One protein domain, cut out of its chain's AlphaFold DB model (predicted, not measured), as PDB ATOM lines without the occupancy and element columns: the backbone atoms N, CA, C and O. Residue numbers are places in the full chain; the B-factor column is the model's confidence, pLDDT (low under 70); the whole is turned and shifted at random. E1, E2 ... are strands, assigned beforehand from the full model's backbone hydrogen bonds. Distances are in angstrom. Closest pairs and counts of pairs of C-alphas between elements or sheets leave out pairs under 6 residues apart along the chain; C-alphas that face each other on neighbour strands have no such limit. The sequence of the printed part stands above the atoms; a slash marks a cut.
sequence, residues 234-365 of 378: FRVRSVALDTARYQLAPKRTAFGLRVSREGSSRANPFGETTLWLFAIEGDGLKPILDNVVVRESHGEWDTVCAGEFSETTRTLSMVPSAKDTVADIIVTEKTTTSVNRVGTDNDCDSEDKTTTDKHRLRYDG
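This is residues 234 to 365 of the 378 residues of an uncharacterized protein of Rhizobium etli CNPAF512 (UniProt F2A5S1). The model is one long, twisted sheet, a single layer whose long strands E3 to E8 run side by side along the longest axis, with no named helix over it. E1 and the short E2 both pair with E3 at one end of the row, and E8 is the edge strand at the other. The printed part has 132 residues, all strand by class, with eight named strands, E1 to E8, and antiparallel neighbour pairs. E2 to E8 form a meander, each strand the antiparallel neighbour of the one before. The whole is loose, with a radius of gyration of the C-alphas of 18.8 A, and spans 62 by 31 by 19 A.

E1, residues 235 to 242, begins at C-alpha 235 (38.600, -23.035, 17.818). E2 is residues 247 to 249, E3 252 to 262, 33.3 A long, and E4 270 to 281, 35.9 A. E5, residues 284 to 301, spans 46.2 A and bends by 50 degrees at residue 288. E6 is residues 307 to 319, 38.9 A, and E7 328 to 342, 45.8 A. E8, residues 348 to 361, 40.1 A, ends at C-alpha 361 (52.521, -12.472, 41.065).

The sheet is branched at E3, with E1 on one side (N 240 and O 258, 2.9 A) and E4 on the other (N 257 and O 276, 3.0 A). E2 pairs with E3 over residues 252 to 253 of E3, with N 252 and O 249 at 2.9 A. Hairpin E4 and E5 has N 275 and O 292 at 2.7 A. E5 and E6 have N 298 and O 310 at 2.9 A, E6 and E7 N 313 and O 334 at 2.8 A, and E7 and E8 N 331 and O 359 at 2.8 A. E1 and E8 are apart.

The C-alphas farthest apart, of Asp 283 and Thr 344, are 65.0 A apart. The printed part has no cut, no link is long, and no printed residue is under 70 in pLDDT.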
ATOM      1  N   PHE A 234      42.684 -21.417  16.187       89.50
ATOM      2  CA  PHE A 234      42.289 -22.401  17.178       89.50
ATOM      3  C   PHE A 234      40.861 -22.124  17.630       89.50
ATOM      4  O   PHE A 234      40.532 -21.034  18.120       89.50
ATOM      5  N   ARG A 235      40.022 -23.150  17.508       92.31
ATOM      6  CA  ARG A 235      38.600 -23.035  17.818       92.31
ATOM      7  C   ARG A 235      38.357 -22.970  19.314       92.31
ATOM      8  O   ARG A 235      39.043 -23.669  20.070       92.31
ATOM      9  N   VAL A 236      37.364 -22.198  19.752       94.06
ATOM     10  CA  VAL A 236      36.892 -22.269  21.142       94.06
ATOM     11  C   VAL A 236      36.282 -23.647  21.387       94.06
ATOM     12  O   VAL A 236      35.309 -24.051  20.759       94.06
ATOM     13  N   ARG A 237      36.871 -24.392  22.319       92.88
ATOM     14  CA  ARG A 237      36.386 -25.711  22.728       92.88
ATOM     15  C   ARG A 237      35.423 -25.618  23.902       92.88
ATOM     16  O   ARG A 237      34.436 -26.342  23.939       92.88
ATOM     17  N   SER A 238      35.749 -24.799  24.896       93.38
ATOM     18  CA  SER A 238      34.938 -24.670  26.105       93.38
ATOM     19  C   SER A 238      35.134 -23.323  26.776       93.38
ATOM     20  O   SER A 238      36.207 -22.722  26.715       93.38
ATOM     21  N   VAL A 239      34.091 -22.883  27.469       94.44
ATOM     22  CA  VAL A 239      34.120 -21.737  28.373       94.44
ATOM     23  C   VAL A 239      33.655 -22.223  29.742       94.44
ATOM     24  O   VAL A 239      32.749 -23.048  29.836       94.44
ATOM     25  N   ALA A 240      34.284 -21.755  30.818       94.56
ATOM     26  CA  ALA A 240      33.900 -22.145  32.170       94.56
ATOM     27  C   ALA A 240      34.094 -21.019  33.187       94.56
ATOM     28  O   ALA A 240      35.053 -20.248  33.127       94.56
ATOM     29  N   LEU A 241      33.205 -20.978  34.179       96.31
ATOM     30  CA  LEU A 241      33.336 -20.114  35.350       96.31
ATOM     31  C   LEU A 241      34.160 -20.825  36.431       96.31
ATOM     32  O   LEU A 241      33.743 -21.836  37.009       96.31
ATOM     33  N   ASP A 242      35.330 -20.271  36.728       96.69
ATOM     34  CA  ASP A 242      36.237 -20.773  37.752       96.69
ATOM     35  C   ASP A 242      35.954 -20.091  39.094       96.69
ATOM     36  O   ASP A 242      36.165 -18.895  39.277       96.69
ATOM     37  N   THR A 243      35.470 -20.864  40.060       96.19
ATOM     38  CA  THR A 243      35.153 -20.381  41.407       96.19
ATOM     39  C   THR A 243      36.072 -20.967  42.474       96.19
ATOM     40  O   THR A 243      35.675 -21.098  43.635       96.19
ATOM     41  N   ALA A 244      37.312 -21.311  42.105       96.50
ATOM     42  CA  ALA A 244      38.342 -21.645  43.077       96.50
ATOM     43  C   ALA A 244      38.538 -20.509  44.103       96.50
ATOM     44  O   ALA A 244      38.032 -19.393  43.965       96.50
ATOM     45  N   ARG A 245      39.261 -20.803  45.190       96.19
ATOM     46  CA  ARG A 245      39.385 -19.909  46.353       96.19
ATOM     47  C   ARG A 245      40.319 -18.720  46.083       96.19
ATOM     48  O   ARG A 245      41.385 -18.597  46.683       96.19
ATOM     49  N   TYR A 246      39.886 -17.807  45.226       97.62
ATOM     50  CA  TYR A 246      40.579 -16.569  44.882       97.62
ATOM     51  C   TYR A 246      40.304 -15.459  45.914       97.62
ATOM     52  O   TYR A 246      39.810 -14.379  45.589       97.62
ATOM     53  N   GLN A 247      40.578 -15.740  47.192       96.75
ATOM     54  CA  GLN A 247      40.427 -14.772  48.282       96.75
ATOM     55  C   GLN A 247      41.552 -13.729  48.230       96.75
ATOM     56  O   GLN A 247      42.689 -14.032  48.577       96.75
ATOM     57  N   LEU A 248      41.219 -12.500  47.838       95.75
ATOM     58  CA  LEU A 248      42.171 -11.393  47.718       95.75
ATOM     59  C   LEU A 248      42.377 -10.685  49.064       95.75
ATOM     60  O   LEU A 248      43.498 -10.387  49.443       95.75
ATOM     61  N   ALA A 249      41.288 -10.424  49.790       94.19
ATOM     62  CA  ALA A 249      41.259  -9.820  51.129       94.19
ATOM     63  C   ALA A 249      39.971 -10.266  51.859       94.19
ATOM     64  O   ALA A 249      39.082 -10.768  51.178       94.19
ATOM     65  N   PRO A 250      39.777 -10.075  53.183       90.50
ATOM     66  CA  PRO A 250      38.660 -10.673  53.944       90.50
ATOM     67  C   PRO A 250      37.233 -10.473  53.395       90.50
ATOM     68  O   PRO A 250      36.346 -11.258  53.711       90.50
ATOM     69  N   LYS A 251      36.996  -9.433  52.587       88.69
ATOM     70  CA  LYS A 251      35.701  -9.149  51.935       88.69
ATOM     71  C   LYS A 251      35.821  -8.956  50.422       88.69
ATOM     72  O   LYS A 251      34.939  -8.385  49.794       88.69
ATOM     73  N   ARG A 252      36.942  -9.384  49.846       92.88
ATOM     74  CA  ARG A 252      37.258  -9.226  48.429       92.88
ATOM     75  C   ARG A 252      37.682 -10.582  47.887       92.88
ATOM     76  O   ARG A 252      38.762 -11.075  48.213       92.88
ATOM     77  N   THR A 253      36.815 -11.176  47.084       96.12
ATOM     78  CA  THR A 253      37.038 -12.471  46.439       96.12
ATOM     79  C   THR A 253      36.878 -12.278  44.941       96.12
ATOM     80  O   THR A 253      35.959 -11.581  44.513       96.12
ATOM     81  N   ALA A 254      37.766 -12.882  44.160       98.00
ATOM     82  CA  ALA A 254      37.637 -12.939  42.713       98.00
ATOM     83  C   ALA A 254      36.948 -14.229  42.252       98.00
ATOM     84  O   ALA A 254      36.822 -15.202  42.997       98.00
ATOM     85  N   PHE A 255      36.513 -14.227  41.003       98.31
ATOM     86  CA  PHE A 255      36.177 -15.424  40.243       98.31
ATOM     87  C   PHE A 255      36.926 -15.374  38.915       98.31
ATOM     88  O   PHE A 255      37.447 -14.326  38.533       98.31
ATOM     89  N   GLY A 256      37.002 -16.504  38.230       98.12
ATOM     90  CA  GLY A 256      37.690 -16.618  36.962       98.12
ATOM     91  C   GLY A 256      36.782 -16.961  35.797       98.12
ATOM     92  O   GLY A 256      35.722 -17.565  35.963       98.12
ATOM     93  N   LEU A 257      37.250 -16.599  34.610       98.06
ATOM     94  CA  LEU A 257      36.754 -17.100  33.335       98.06
ATOM     95  C   LEU A 257      37.857 -17.951  32.721       98.06
ATOM     96  O   LEU A 257      38.989 -17.481  32.592       98.06
ATOM     97  N   ARG A 258      37.530 -19.188  32.356       97.62
ATOM     98  CA  ARG A 258      38.400 -20.065  31.579       97.62
ATOM     99  C   ARG A 258      37.881 -20.168  30.160       97.62
ATOM    100  O   ARG A 258      36.695 -20.427  29.981       97.62
ATOM    101  N   VAL A 259      38.769 -20.020  29.187       96.00
ATOM    102  CA  VAL A 259      38.477 -20.285  27.775       96.00
ATOM    103  C   VAL A 259      39.488 -21.310  27.293       96.00
ATOM    104  O   VAL A 259      40.690 -21.082  27.402       96.00
ATOM    105  N   SER A 260      39.003 -22.452  26.812       95.75
ATOM    106  CA  SER A 260      39.848 -23.481  26.214       95.75
ATOM    107  C   SER A 260      39.754 -23.430  24.704       95.75
ATOM    108  O   SER A 260      38.658 -23.301  24.156       95.75
ATOM    109  N   ARG A 261      40.893 -23.580  24.038       94.75
ATOM    110  CA  ARG A 261      41.024 -23.593  22.584       94.75
ATOM    111  C   ARG A 261      41.783 -24.824  22.137       94.75
ATOM    112  O   ARG A 261      42.604 -25.347  22.887       94.75
ATOM    113  N   GLU A 262      41.500 -25.297  20.932       93.94
ATOM    114  CA  GLU A 262      42.225 -26.433  20.366       93.94
ATOM    115  C   GLU A 262      42.429 -26.327  18.858       93.94
ATOM    116  O   GLU A 262      41.634 -25.726  18.131       93.94
ATOM    117  N   GLY A 263      43.523 -26.925  18.394       92.88
ATOM    118  CA  GLY A 263      43.802 -27.112  16.977       92.88
ATOM    119  C   GLY A 263      43.036 -28.297  16.393       92.88
ATOM    120  O   GLY A 263      42.552 -29.179  17.102       92.88
ATOM    121  N   SER A 264      42.937 -28.333  15.066       90.25
ATOM    122  CA  SER A 264      42.293 -29.431  14.332       90.25
ATOM    123  C   SER A 264      43.271 -30.518  13.868       90.25
ATOM    124  O   SER A 264      42.844 -31.613  13.494       90.25
ATOM    125  N   SER A 265      44.581 -30.239  13.882       92.94
ATOM    126  CA  SER A 265      45.601 -31.178  13.414       92.94
ATOM    127  C   SER A 265      45.796 -32.319  14.404       92.94
ATOM    128  O   SER A 265      46.113 -32.106  15.569       92.94
ATOM    129  N   ARG A 266      45.649 -33.555  13.921       90.75
ATOM    130  CA  ARG A 266      45.982 -34.754  14.703       90.75
ATOM    131  C   ARG A 266      47.480 -35.017  14.749       90.75
ATOM    132  O   ARG A 266      47.963 -35.496  15.760       90.75
ATOM    133  N   ALA A 267      48.185 -34.728  13.656       95.56
ATOM    134  CA  ALA A 267      49.632 -34.892  13.590       95.56
ATOM    135  C   ALA A 267      50.347 -33.825  14.426       95.56
ATOM    136  O   ALA A 267      51.399 -34.092  14.984       95.56
ATOM    137  N   ASN A 268      49.751 -32.637  14.561       96.38
ATOM    138  CA  ASN A 268      50.315 -31.537  15.338       96.38
ATOM    139  C   ASN A 268      49.267 -31.059  16.352       96.38
ATOM    140  O   ASN A 268      48.675 -29.990  16.152       96.38
ATOM    141  N   PRO A 269      48.935 -31.874  17.371       94.88
ATOM    142  CA  PRO A 269      47.905 -31.513  18.329       94.88
ATOM    143  C   PRO A 269      48.318 -30.253  19.084       94.88
ATOM    144  O   PRO A 269      49.478 -30.087  19.455       94.88
ATOM    145  N   PHE A 270      47.344 -29.386  19.330       96.00
ATOM    146  CA  PHE A 270      47.502 -28.191  20.144       96.00
ATOM    147  C   PHE A 270      46.241 -27.980  20.976       96.00
ATOM    148  O   PHE A 270      45.125 -28.148  20.477       96.00
ATOM    149  N   GLY A 271      46.422 -27.586  22.228       96.12
ATOM    150  CA  GLY A 271      45.350 -27.239  23.140       96.12
ATOM    151  C   GLY A 271      45.839 -26.250  24.181       96.12
ATOM    152  O   GLY A 271      46.952 -26.360  24.682       96.12
ATOM    153  N   GLU A 272      44.984 -25.308  24.534       96.50
ATOM    154  CA  GLU A 272      45.270 -24.268  25.511       96.50
ATOM    155  C   GLU A 272      44.036 -24.049  26.388       96.50
ATOM    156  O   GLU A 272      42.906 -24.124  25.912       96.50
ATOM    157  N   THR A 273      44.239 -23.728  27.664       97.69
ATOM    158  CA  THR A 273      43.223 -23.113  28.515       97.69
ATOM    159  C   THR A 273      43.792 -21.859  29.154       97.69
ATOM    160  O   THR A 273      44.722 -21.924  29.961       97.69
ATOM    161  N   THR A 274      43.166 -20.730  28.861       97.56
ATOM    162  CA  THR A 274      43.504 -19.426  29.419       97.56
ATOM    163  C   THR A 274      42.582 -19.086  30.593       97.56
ATOM    164  O   THR A 274      41.397 -19.419  30.565       97.56
ATOM    165  N   LEU A 275      43.101 -18.416  31.624       98.56
ATOM    166  CA  LEU A 275      42.380 -17.935  32.802       98.56
ATOM    167  C   LEU A 275      42.512 -16.414  32.947       98.56
ATOM    168  O   LEU A 275      43.618 -15.876  33.034       98.56
ATOM    169  N   TRP A 276      41.372 -15.752  33.109       98.38
ATOM    170  CA  TRP A 276      41.266 -14.379  33.606       98.38
ATOM    171  C   TRP A 276      40.643 -14.393  34.993       98.38
ATOM    172  O   TRP A 276      39.791 -15.239  35.258       98.38
ATOM    173  N   LEU A 277      41.019 -13.452  35.863       98.62
ATOM    174  CA  LEU A 277      40.334 -13.231  37.142       98.62
ATOM    175  C   LEU A 277      39.678 -11.858  37.174       98.62
ATOM    176  O   LEU A 277      40.278 -10.861  36.765       98.62
ATOM    177  N   PHE A 278      38.484 -11.812  37.751       98.31
ATOM    178  CA  PHE A 278      37.671 -10.615  37.907       98.31
ATOM    179  C   PHE A 278      37.272 -10.435  39.365       98.31
ATOM    180  O   PHE A 278      36.971 -11.402  40.068       98.31
ATOM    181  N   ALA A 279      37.237  -9.187  39.817       96.81
ATOM    182  CA  ALA A 279      36.713  -8.821  41.124       96.81
ATOM    183  C   ALA A 279      35.649  -7.732  40.986       96.81
ATOM    184  O   ALA A 279      35.710  -6.894  40.085       96.81
ATOM    185  N   ILE A 280      34.691  -7.738  41.911       95.62
ATOM    186  CA  ILE A 280      33.761  -6.621  42.073       95.62
ATOM    187  C   ILE A 280      34.527  -5.466  42.725       95.62
ATOM    188  O   ILE A 280      35.097  -5.628  43.808       95.62
ATOM    189  N   GLU A 281      34.527  -4.308  42.072       90.31
ATOM    190  CA  GLU A 281      35.094  -3.058  42.579       90.31
ATOM    191  C   GLU A 281      34.067  -1.936  42.403       90.31
ATOM    192  O   GLU A 281      33.749  -1.532  41.286       90.31
ATOM    193  N   GLY A 282      33.523  -1.448  43.523       87.88
ATOM    194  CA  GLY A 282      32.397  -0.512  43.506       87.88
ATOM    195  C   GLY A 282      31.180  -1.123  42.809       87.88
ATOM    196  O   GLY A 282      30.761  -2.232  43.146       87.88
ATOM    197  N   ASP A 283      30.655  -0.410  41.816       87.19
ATOM    198  CA  ASP A 283      29.489  -0.827  41.030       87.19
ATOM    199  C   ASP A 283      29.866  -1.637  39.771       87.19
ATOM    200  O   ASP A 283      29.001  -1.962  38.960       87.19
ATOM    201  N   GLY A 284      31.150  -1.972  39.584       92.38
ATOM    202  CA  GLY A 284      31.659  -2.626  38.376       92.38
ATOM    203  C   GLY A 284      32.356  -3.967  38.613       92.38
ATOM    204  O   GLY A 284      32.731  -4.327  39.732       92.38
ATOM    205  N   LEU A 285      32.560  -4.699  37.516       95.62
ATOM    206  CA  LEU A 285      33.498  -5.817  37.429       95.62
ATOM    207  C   LEU A 285      34.806  -5.329  36.817       95.62
ATOM    208  O   LEU A 285      34.799  -4.697  35.762       95.62
ATOM    209  N   LYS A 286      35.928  -5.669  37.449       95.19
ATOM    210  CA  LYS A 286      37.256  -5.304  36.962       95.19
ATOM    211  C   LYS A 286      38.109  -6.547  36.707       95.19
ATOM    212  O   LYS A 286      38.185  -7.398  37.599       95.19
ATOM    213  N   PRO A 287      38.781  -6.651  35.547       96.75
ATOM    214  CA  PRO A 287      39.821  -7.648  35.340       96.75
ATOM    215  C   PRO A 287      41.024  -7.324  36.233       96.75
ATOM    216  O   PRO A 287      41.534  -6.205  36.231       96.75
ATOM    217  N   ILE A 288      41.470  -8.303  37.013       97.19
ATOM    218  CA  ILE A 288      42.606  -8.160  37.933       97.19
ATOM    219  C   ILE A 288      43.757  -9.108  37.606       97.19
ATOM    220  O   ILE A 288      44.865  -8.887  38.075       97.19
ATOM    221  N   LEU A 289      43.514 -10.160  36.829       97.75
ATOM    222  CA  LEU A 289      44.532 -11.051  36.280       97.75
ATOM    223  C   LEU A 289      44.160 -11.280  34.824       97.75
ATOM    224  O   LEU A 289      43.032 -11.686  34.539       97.75
ATOM    225  N   ASP A 290      45.099 -11.008  33.935       93.44
ATOM    226  CA  ASP A 290      44.849 -11.023  32.506       93.44
ATOM    227  C   ASP A 290      45.598 -12.169  31.823       93.44
ATOM    228  O   ASP A 290      46.833 -12.192  31.845       93.44
ATOM    229  N   ASN A 291      44.824 -13.061  31.196       92.81
ATOM    230  CA  ASN A 291      45.279 -14.008  30.183       92.81
ATOM    231  C   ASN A 291      46.424 -14.927  30.652       92.81
ATOM    232  O   ASN A 291      47.490 -14.942  30.052       92.81
ATOM    233  N   VAL A 292      46.248 -15.676  31.749       97.88
ATOM    234  CA  VAL A 292      47.234 -16.694  32.170       97.88
ATOM    235  C   VAL A 292      46.920 -18.029  31.508       97.88
ATOM    236  O   VAL A 292      45.841 -18.575  31.722       97.88
ATOM    237  N   VAL A 293      47.875 -18.616  30.795       97.94
ATOM    238  CA  VAL A 293      47.760 -19.973  30.246       97.94
ATOM    239  C   VAL A 293      47.864 -20.977  31.390       97.94
ATOM    240  O   VAL A 293      48.948 -21.269  31.888       97.94
ATOM    241  N   VAL A 294      46.736 -21.495  31.868       98.44
ATOM    242  CA  VAL A 294      46.697 -22.453  32.988       98.44
ATOM    243  C   VAL A 294      46.824 -23.902  32.544       98.44
ATOM    244  O   VAL A 294      47.124 -24.772  33.364       98.44
ATOM    245  N   ARG A 295      46.617 -24.170  31.256       98.12
ATOM    246  CA  ARG A 295      46.929 -25.448  30.628       98.12
ATOM    247  C   ARG A 295      47.391 -25.202  29.204       98.12
ATOM    248  O   ARG A 295      46.800 -24.384  28.515       98.12
ATOM    249  N   GLU A 296      48.397 -25.936  28.777       97.50
ATOM    250  CA  GLU A 296      48.860 -25.965  27.397       97.50
ATOM    251  C   GLU A 296      49.283 -27.391  27.070       97.50
ATOM    252  O   GLU A 296      49.863 -28.079  27.908       97.50
ATOM    253  N   SER A 297      48.977 -27.843  25.866       97.06
ATOM    254  CA  SER A 297      49.433 -29.116  25.337       97.06
ATOM    255  C   SER A 297      49.774 -28.943  23.870       97.06
ATOM    256  O   SER A 297      48.959 -28.405  23.123       97.06
ATOM    257  N   HIS A 298      50.932 -29.427  23.446       96.81
ATOM    258  CA  HIS A 298      51.315 -29.439  22.041       96.81
ATOM    259  C   HIS A 298      52.167 -30.668  21.718       96.81
ATOM    260  O   HIS A 298      52.730 -31.293  22.619       96.81
ATOM    261  N   GLY A 299      52.274 -31.023  20.440       96.88
ATOM    262  CA  GLY A 299      53.153 -32.110  20.025       96.88
ATOM    263  C   GLY A 299      53.267 -32.289  18.521       96.88
ATOM    264  O   GLY A 299      52.611 -31.595  17.744       96.88
ATOM    265  N   GLU A 300      54.091 -33.257  18.144       97.56
ATOM    266  CA  GLU A 300      54.226 -33.792  16.794       97.56
ATOM    267  C   GLU A 300      54.073 -35.311  16.867       97.56
ATOM    268  O   GLU A 300      54.728 -35.978  17.664       97.56
ATOM    269  N   TRP A 301      53.179 -35.862  16.058       96.00
ATOM    270  CA  TRP A 301      52.751 -37.247  16.129       96.00
ATOM    271  C   TRP A 301      52.624 -37.841  14.730       96.00
ATOM    272  O   TRP A 301      52.015 -37.251  13.836       96.00
ATOM    273  N   ASP A 302      53.127 -39.060  14.546       94.25
ATOM    274  CA  ASP A 302      52.943 -39.847  13.322       94.25
ATOM    275  C   ASP A 302      51.497 -40.353  13.136       94.25
ATOM    276  O   ASP A 302      51.192 -41.000  12.134       94.25
ATOM    277  N   THR A 303      50.598 -40.039  14.078       93.00
ATOM    278  CA  THR A 303      49.188 -40.466  14.160       93.00
ATOM    279  C   THR A 303      48.972 -41.956  14.435       93.00
ATOM    280  O   THR A 303      47.849 -42.453  14.317       93.00
ATOM    281  N   VAL A 304      50.032 -42.663  14.830       92.94
ATOM    282  CA  VAL A 304      50.034 -44.093  15.150       92.94
ATOM    283  C   VAL A 304      50.641 -44.330  16.534       92.94
ATOM    284  O   VAL A 304      49.946 -44.805  17.424       92.94
ATOM    285  N   CYS A 305      51.913 -43.989  16.731       94.12
ATOM    286  CA  CYS A 305      52.621 -44.117  17.999       94.12
ATOM    287  C   CYS A 305      53.735 -43.076  18.143       94.12
ATOM    288  O   CYS A 305      53.723 -42.325  19.117       94.12
ATOM    289  N   ALA A 306      54.682 -43.022  17.201       96.25
ATOM    290  CA  ALA A 306      55.891 -42.231  17.373       96.25
ATOM    291  C   ALA A 306      55.576 -40.734  17.403       96.25
ATOM    292  O   ALA A 306      54.920 -40.200  16.505       96.25
ATOM    293  N   GLY A 307      56.057 -40.046  18.430       97.06
ATOM    294  CA  GLY A 307      55.788 -38.627  18.588       97.06
ATOM    295  C   GLY A 307      56.444 -38.016  19.809       97.06
ATOM    296  O   GLY A 307      56.940 -38.719  20.689       97.06
ATOM    297  N   GLU A 308      56.426 -36.694  19.848       98.19
ATOM    298  CA  GLU A 308      56.915 -35.891  20.958       98.19
ATOM    299  C   GLU A 308      55.800 -34.960  21.419       98.19
ATOM    300  O   GLU A 308      55.159 -34.285  20.613       98.19
ATOM    301  N   PHE A 309      55.564 -34.926  22.726       98.00
ATOM    302  CA  PHE A 309      54.488 -34.157  23.333       98.00
ATOM    303  C   PHE A 309      55.007 -33.346  24.512       98.00
ATOM    304  O   PHE A 309      55.963 -33.726  25.188       98.00
ATOM    305  N   SER A 310      54.338 -32.236  24.782       98.12
ATOM    306  CA  SER A 310      54.547 -31.403  25.955       98.12
ATOM    307  C   SER A 310      53.188 -31.018  26.520       98.12
ATOM    308  O   SER A 310      52.317 -30.559  25.782       98.12
ATOM    309  N   GLU A 311      53.001 -31.205  27.823       98.25
ATOM    310  CA  GLU A 311      51.841 -30.719  28.563       98.25
ATOM    311  C   GLU A 311      52.302 -29.875  29.749       98.25
ATOM    312  O   GLU A 311      53.023 -30.348  30.631       98.25
ATOM    313  N   THR A 312      51.832 -28.634  29.798       98.44
ATOM    314  CA  THR A 312      52.042 -27.699  30.899       98.44
ATOM    315  C   THR A 312      50.724 -27.468  31.628       98.44
ATOM    316  O   THR A 312      49.692 -27.187  31.026       98.44
ATOM    317  N   THR A 313      50.752 -27.544  32.958       98.50
ATOM    318  CA  THR A 313      49.622 -27.201  33.831       98.50
ATOM    319  C   THR A 313      50.066 -26.195  34.878       98.50
ATOM    320  O   THR A 313      51.145 -26.321  35.457       98.50
ATOM    321  N   ARG A 314      49.230 -25.190  35.148       98.44
ATOM    322  CA  ARG A 314      49.495 -24.167  36.160       98.44
ATOM    323  C   ARG A 314      48.351 -24.080  37.153       98.44
ATOM    324  O   ARG A 314      47.178 -24.014  36.789       98.44
ATOM    325  N   THR A 315      48.700 -24.052  38.432       97.94
ATOM    326  CA  THR A 315      47.747 -23.888  39.535       97.94
ATOM    327  C   THR A 315      48.011 -22.580  40.260       97.94
ATOM    328  O   THR A 315      49.161 -22.222  40.515       97.94
ATOM    329  N   LEU A 316      46.945 -21.849  40.581       98.44
ATOM    330  CA  LEU A 316      47.023 -20.567  41.269       98.44
ATOM    331  C   LEU A 316      46.622 -20.749  42.730       98.44
ATOM    332  O   LEU A 316      45.572 -21.314  43.033       98.44
ATOM    333  N   SER A 317      47.441 -20.222  43.635       97.75
ATOM    334  CA  SER A 317      47.156 -20.211  45.069       97.75
ATOM    335  C   SER A 317      47.328 -18.811  45.647       97.75
ATOM    336  O   SER A 317      48.326 -18.138  45.394       97.75
ATOM    337  N   MET A 318      46.335 -18.376  46.422       97.62
ATOM    338  CA  MET A 318      46.366 -17.095  47.123       97.62
ATOM    339  C   MET A 318      47.204 -17.225  48.393       97.62
ATOM    340  O   MET A 318      46.938 -18.099  49.222       97.62
ATOM    341  N   VAL A 319      48.199 -16.353  48.561       96.88
ATOM    342  CA  VAL A 319      49.075 -16.325  49.741       96.88
ATOM    343  C   VAL A 319      49.107 -14.930  50.365       96.88
ATOM    344  O   VAL A 319      49.043 -13.936  49.641       96.88
ATOM    345  N   PRO A 320      49.242 -14.806  51.698       94.88
ATOM    346  CA  PRO A 320      49.391 -13.502  52.334       94.88
ATOM    347  C   PRO A 320      50.539 -12.691  51.719       94.88
ATOM    348  O   PRO A 320      51.645 -13.208  51.512       94.88
ATOM    349  N   SER A 321      50.281 -11.413  51.443       90.75
ATOM    350  CA  SER A 321      51.325 -10.485  51.019       90.75
ATOM    351  C   SER A 321      51.999  -9.859  52.237       90.75
ATOM    352  O   SER A 321      51.358  -9.542  53.234       90.75
ATOM    353  N   ALA A 322      53.319  -9.691  52.165       83.56
ATOM    354  CA  ALA A 322      54.077  -8.993  53.205       83.56
ATOM    355  C   ALA A 322      54.022  -7.464  53.045       83.56
ATOM    356  O   ALA A 322      54.423  -6.741  53.952       83.56
ATOM    357  N   LYS A 323      53.595  -6.978  51.871       82.31
ATOM    358  CA  LYS A 323      53.649  -5.558  51.486       82.31
ATOM    359  C   LYS A 323      52.276  -4.936  51.243       82.31
ATOM    360  O   LYS A 323      52.195  -3.716  51.155       82.31
ATOM    361  N   ASP A 324      51.235  -5.752  51.131       84.19
ATOM    362  CA  ASP A 324      49.877  -5.316  50.823       84.19
ATOM    363  C   ASP A 324      48.865  -6.074  51.700       84.19
ATOM    364  O   ASP A 324      49.129  -7.161  52.214       84.19
ATOM    365  N   THR A 325      47.694  -5.477  51.870       89.88
ATOM    366  CA  THR A 325      46.484  -6.106  52.413       89.88
ATOM    367  C   THR A 325      45.837  -7.093  51.436       89.88
ATOM    368  O   THR A 325      45.028  -7.925  51.851       89.88
ATOM    369  N   VAL A 326      46.185  -6.995  50.150       95.19
ATOM    370  CA  VAL A 326      45.764  -7.902  49.083       95.19
ATOM    371  C   VAL A 326      46.757  -9.060  48.955       95.19
ATOM    372  O   VAL A 326      47.968  -8.857  48.967       95.19
ATOM    373  N   ALA A 327      46.247 -10.286  48.846       97.19
ATOM    374  CA  ALA A 327      47.043 -11.498  48.687       97.19
ATOM    375  C   ALA A 327      47.927 -11.456  47.425       97.19
ATOM    376  O   ALA A 327      47.524 -10.934  46.388       97.19
ATOM    377  N   ASP A 328      49.106 -12.069  47.491       97.38
ATOM    378  CA  ASP A 328      49.881 -12.406  46.296       97.38
ATOM    379  C   ASP A 328      49.360 -13.729  45.702       97.38
ATOM    380  O   ASP A 328      48.734 -14.533  46.400       97.38
ATOM    381  N   ILE A 329      49.667 -13.994  44.432       98.19
ATOM    382  CA  ILE A 329      49.379 -15.278  43.779       98.19
ATOM    383  C   ILE A 329      50.685 -16.050  43.602       98.19
ATOM    384  O   ILE A 329      51.643 -15.535  43.025       98.19
ATOM    385  N   ILE A 330      50.717 -17.303  44.052       98.06
ATOM    386  CA  ILE A 330      51.738 -18.269  43.638       98.06
ATOM    387  C   ILE A 330      51.158 -19.128  42.522       98.06
ATOM    388  O   ILE A 330      50.206 -19.880  42.745       98.06
ATOM    389  N   VAL A 331      51.756 -19.011  41.341       98.44
ATOM    390  CA  VAL A 331      51.523 -19.878  40.189       98.44
ATOM    391  C   VAL A 331      52.515 -21.028  40.289       98.44
ATOM    392  O   VAL A 331      53.720 -20.794  40.253       98.44
ATOM    393  N   THR A 332      52.027 -22.252  40.467       98.50
ATOM    394  CA  THR A 332      52.864 -23.458  40.399       98.50
ATOM    395  C   THR A 332      52.664 -24.102  39.043       98.50
ATOM    396  O   THR A 332      51.545 -24.507  38.724       98.50
ATOM    397  N   GLU A 333      53.739 -24.174  38.274       98.44
ATOM    398  CA  GLU A 333      53.797 -24.759  36.943       98.44
ATOM    399  C   GLU A 333      54.347 -26.181  37.024       98.44
ATOM    400  O   GLU A 333      55.316 -26.440  37.734       98.44
ATOM    401  N   LYS A 334      53.727 -27.105  36.295       98.56
ATOM    402  CA  LYS A 334      54.220 -28.459  36.068       98.56
ATOM    403  C   LYS A 334      54.193 -28.727  34.571       98.56
ATOM    404  O   LYS A 334      53.108 -28.725  33.990       98.56
ATOM    405  N   THR A 335      55.352 -29.034  34.001       98.44
ATOM    406  CA  THR A 335      55.495 -29.392  32.587       98.44
ATOM    407  C   THR A 335      56.000 -30.818  32.468       98.44
ATOM    408  O   THR A 335      57.012 -31.166  33.081       98.44
ATOM    409  N   THR A 336      55.303 -31.638  31.690       98.56
ATOM    410  CA  THR A 336      55.714 -32.993  31.327       98.56
ATOM    411  C   THR A 336      55.984 -33.044  29.831       98.56
ATOM    412  O   THR A 336      55.111 -32.695  29.045       98.56
ATOM    413  N   THR A 337      57.173 -33.494  29.445       98.31
ATOM    414  CA  THR A 337      57.501 -33.835  28.056       98.31
ATOM    415  C   THR A 337      57.513 -35.346  27.900       98.31
ATOM    416  O   THR A 337      58.131 -36.015  28.731       98.31
ATOM    417  N   SER A 338      56.900 -35.855  26.839       97.75
ATOM    418  CA  SER A 338      56.802 -37.285  26.543       97.75
ATOM    419  C   SER A 338      57.382 -37.575  25.169       97.75
ATOM    420  O   SER A 338      57.131 -36.827  24.222       97.75
ATOM    421  N   VAL A 339      58.146 -38.660  25.055       97.94
ATOM    422  CA  VAL A 339      58.599 -39.189  23.766       97.94
ATOM    423  C   VAL A 339      58.076 -40.604  23.604       97.94
ATOM    424  O   VAL A 339      58.445 -41.498  24.368       97.94
ATOM    425  N   ASN A 340      57.251 -40.799  22.582       96.50
ATOM    426  CA  ASN A 340      56.604 -42.066  22.289       96.50
ATOM    427  C   ASN A 340      57.357 -42.798  21.179       96.50
ATOM    428  O   ASN A 340      57.747 -42.190  20.175       96.50
ATOM    429  N   ARG A 341      57.556 -44.110  21.336       96.38
ATOM    430  CA  ARG A 341      58.243 -44.967  20.357       96.38
ATOM    431  C   ARG A 341      57.589 -46.341  20.282       96.38
ATOM    432  O   ARG A 341      57.048 -46.836  21.261       96.38
ATOM    433  N   VAL A 342      57.681 -46.974  19.114       95.19
ATOM    434  CA  VAL A 342      57.226 -48.358  18.946       95.19
ATOM    435  C   VAL A 342      58.217 -49.294  19.642       95.19
ATOM    436  O   VAL A 342      59.399 -49.321  19.285       95.19
ATOM    437  N   GLY A 343      57.725 -50.039  20.626       90.00
ATOM    438  CA  GLY A 343      58.456 -51.042  21.388       90.00
ATOM    439  C   GLY A 343      58.737 -52.312  20.584       90.00
ATOM    440  O   GLY A 343      58.222 -52.538  19.485       90.00
ATOM    441  N   THR A 344      59.579 -53.187  21.133       88.81
ATOM    442  CA  THR A 344      59.986 -54.440  20.461       88.81
ATOM    443  C   THR A 344      58.864 -55.472  20.330       88.81
ATOM    444  O   THR A 344      58.945 -56.368  19.494       88.81
ATOM    445  N   ASP A 345      57.830 -55.359  21.157       91.25
ATOM    446  CA  ASP A 345      56.592 -56.143  21.129       91.25
ATOM    447  C   ASP A 345      55.484 -55.479  20.294       91.25
ATOM    448  O   ASP A 345      54.365 -55.990  20.238       91.25
ATOM    449  N   ASN A 346      55.818 -54.388  19.592       87.62
ATOM    450  CA  ASN A 346      54.899 -53.567  18.814       87.62
ATOM    451  C   ASN A 346      53.866 -52.810  19.682       87.62
ATOM    452  O   ASN A 346      52.838 -52.382  19.148       87.62
ATOM    453  N   ASP A 347      54.136 -52.637  20.985       92.38
ATOM    454  CA  ASP A 347      53.434 -51.681  21.852       92.38
ATOM    455  C   ASP A 347      53.970 -50.249  21.647       92.38
ATOM    456  O   ASP A 347      54.968 -50.036  20.953       92.38
ATOM    457  N   CYS A 348      53.288 -49.248  22.200       93.00
ATOM    458  CA  CYS A 348      53.739 -47.861  22.182       93.00
ATOM    459  C   CYS A 348      54.299 -47.460  23.551       93.00
ATOM    460  O   CYS A 348      53.551 -47.140  24.475       93.00
ATOM    461  N   ASP A 349      55.626 -47.449  23.658       94.62
ATOM    462  CA  ASP A 349      56.344 -47.071  24.870       94.62
ATOM    463  C   ASP A 349      56.435 -45.541  24.989       94.62
ATOM    464  O   ASP A 349      56.712 -44.857  24.000       94.62
ATOM    465  N   SER A 350      56.254 -45.003  26.202       94.81
ATOM    466  CA  SER A 350      56.393 -43.568  26.510       94.81
ATOM    467  C   SER A 350      57.502 -43.323  27.525       94.81
ATOM    468  O   SER A 350      57.538 -43.939  28.592       94.81
ATOM    469  N   GLU A 351      58.384 -42.374  27.217       97.00
ATOM    470  CA  GLU A 351      59.374 -41.841  28.150       97.00
ATOM    471  C   GLU A 351      58.989 -40.424  28.571       97.00
ATOM    472  O   GLU A 351      59.062 -39.487  27.774       97.00
ATOM    473  N   ASP A 352      58.634 -40.262  29.846       97.38
ATOM    474  CA  ASP A 352      58.178 -38.987  30.390       97.38
ATOM    475  C   ASP A 352      59.259 -38.307  31.235       97.38
ATOM    476  O   ASP A 352      59.940 -38.922  32.062       97.38
ATOM    477  N   LYS A 353      59.354 -36.985  31.103       98.06
ATOM    478  CA  LYS A 353      60.154 -36.130  31.978       98.06
ATOM    479  C   LYS A 353      59.304 -34.984  32.495       98.06
ATOM    480  O   LYS A 353      58.785 -34.191  31.720       98.06
ATOM    481  N   THR A 354      59.231 -34.848  33.816       98.06
ATOM    482  CA  THR A 354      58.489 -33.767  34.473       98.06
ATOM    483  C   THR A 354      59.426 -32.739  35.097       98.06
ATOM    484  O   THR A 354      60.414 -33.083  35.745       98.06
ATOM    485  N   THR A 355      59.074 -31.466  34.951       98.12
ATOM    486  CA  THR A 355      59.693 -30.324  35.631       98.12
ATOM    487  C   THR A 355      58.635 -29.513  36.377       98.12
ATOM    488  O   THR A 355      57.429 -29.695  36.188       98.12
ATOM    489  N   THR A 356      59.071 -28.669  37.309       97.94
ATOM    490  CA  THR A 356      58.179 -27.831  38.112       97.94
ATOM    491  C   THR A 356      58.838 -26.488  38.358       97.94
ATOM    492  O   THR A 356      60.005 -26.452  38.747       97.94
ATOM    493  N   ASP A 357      58.070 -25.415  38.198       97.31
ATOM    494  CA  ASP A 357      58.504 -24.050  38.484       97.31
ATOM    495  C   ASP A 357      57.443 -23.290  39.299       97.31
ATOM    496  O   ASP A 357      56.301 -23.737  39.472       97.31
ATOM    497  N   LYS A 358      57.833 -22.157  39.883       97.44
ATOM    498  CA  LYS A 358      56.959 -21.297  40.676       97.44
ATOM    499  C   LYS A 358      57.179 -19.830  40.356       97.44
ATOM    500  O   LYS A 358      58.262 -19.286  40.549       97.44
ATOM    501  N   HIS A 359      56.079 -19.147  40.067       96.94
ATOM    502  CA  HIS A 359      56.056 -17.707  39.842       96.94
ATOM    503  C   HIS A 359      55.223 -17.037  40.928       96.94
ATOM    504  O   HIS A 359      54.166 -17.530  41.324       96.94
ATOM    505  N   ARG A 360      55.694 -15.892  41.425       96.81
ATOM    506  CA  ARG A 360      54.957 -15.076  42.395       96.81
ATOM    507  C   ARG A 360      54.475 -13.801  41.727       96.81
ATOM    508  O   ARG A 360      55.285 -12.925  41.431       96.81
ATOM    509  N   LEU A 361      53.166 -13.681  41.559       97.00
ATOM    510  CA  LEU A 361      52.521 -12.472  41.065       97.00
ATOM    511  C   LEU A 361      52.129 -11.612  42.263       97.00
ATOM    512  O   LEU A 361      51.465 -12.077  43.190       97.00
ATOM    513  N   ARG A 362      52.564 -10.356  42.249       95.62
ATOM    514  CA  ARG A 362      52.252  -9.383  43.298       95.62
ATOM    515  C   ARG A 362      51.170  -8.444  42.806       95.62
ATOM    516  O   ARG A 362      51.177  -8.073  41.633       95.62
ATOM    517  N   TYR A 363      50.272  -8.073  43.708       94.81
ATOM    518  CA  TYR A 363      49.275  -7.056  43.416       94.81
ATOM    519  C   TYR A 363      49.958  -5.685  43.327       94.81
ATOM    520  O   TYR A 363      50.769  -5.343  44.188       94.81
ATOM    521  N   ASP A 364      49.668  -4.916  42.279       92.00
ATOM    522  CA  ASP A 364      50.278  -3.599  42.035       92.00
ATOM    523  C   ASP A 364      49.376  -2.416  42.428       92.00
ATOM    524  O   ASP A 364      49.698  -1.259  42.162       92.00
ATOM    525  N   GLY A 365      48.239  -2.702  43.069       90.56
ATOM    526  CA  GLY A 365      47.193  -1.730  43.398       90.56
ATOM    527  C   GLY A 365      46.054  -1.693  42.375       90.56
ATOM    528  O   GLY A 365      44.950  -1.265  42.708       90.56
TER     529      GLY A 365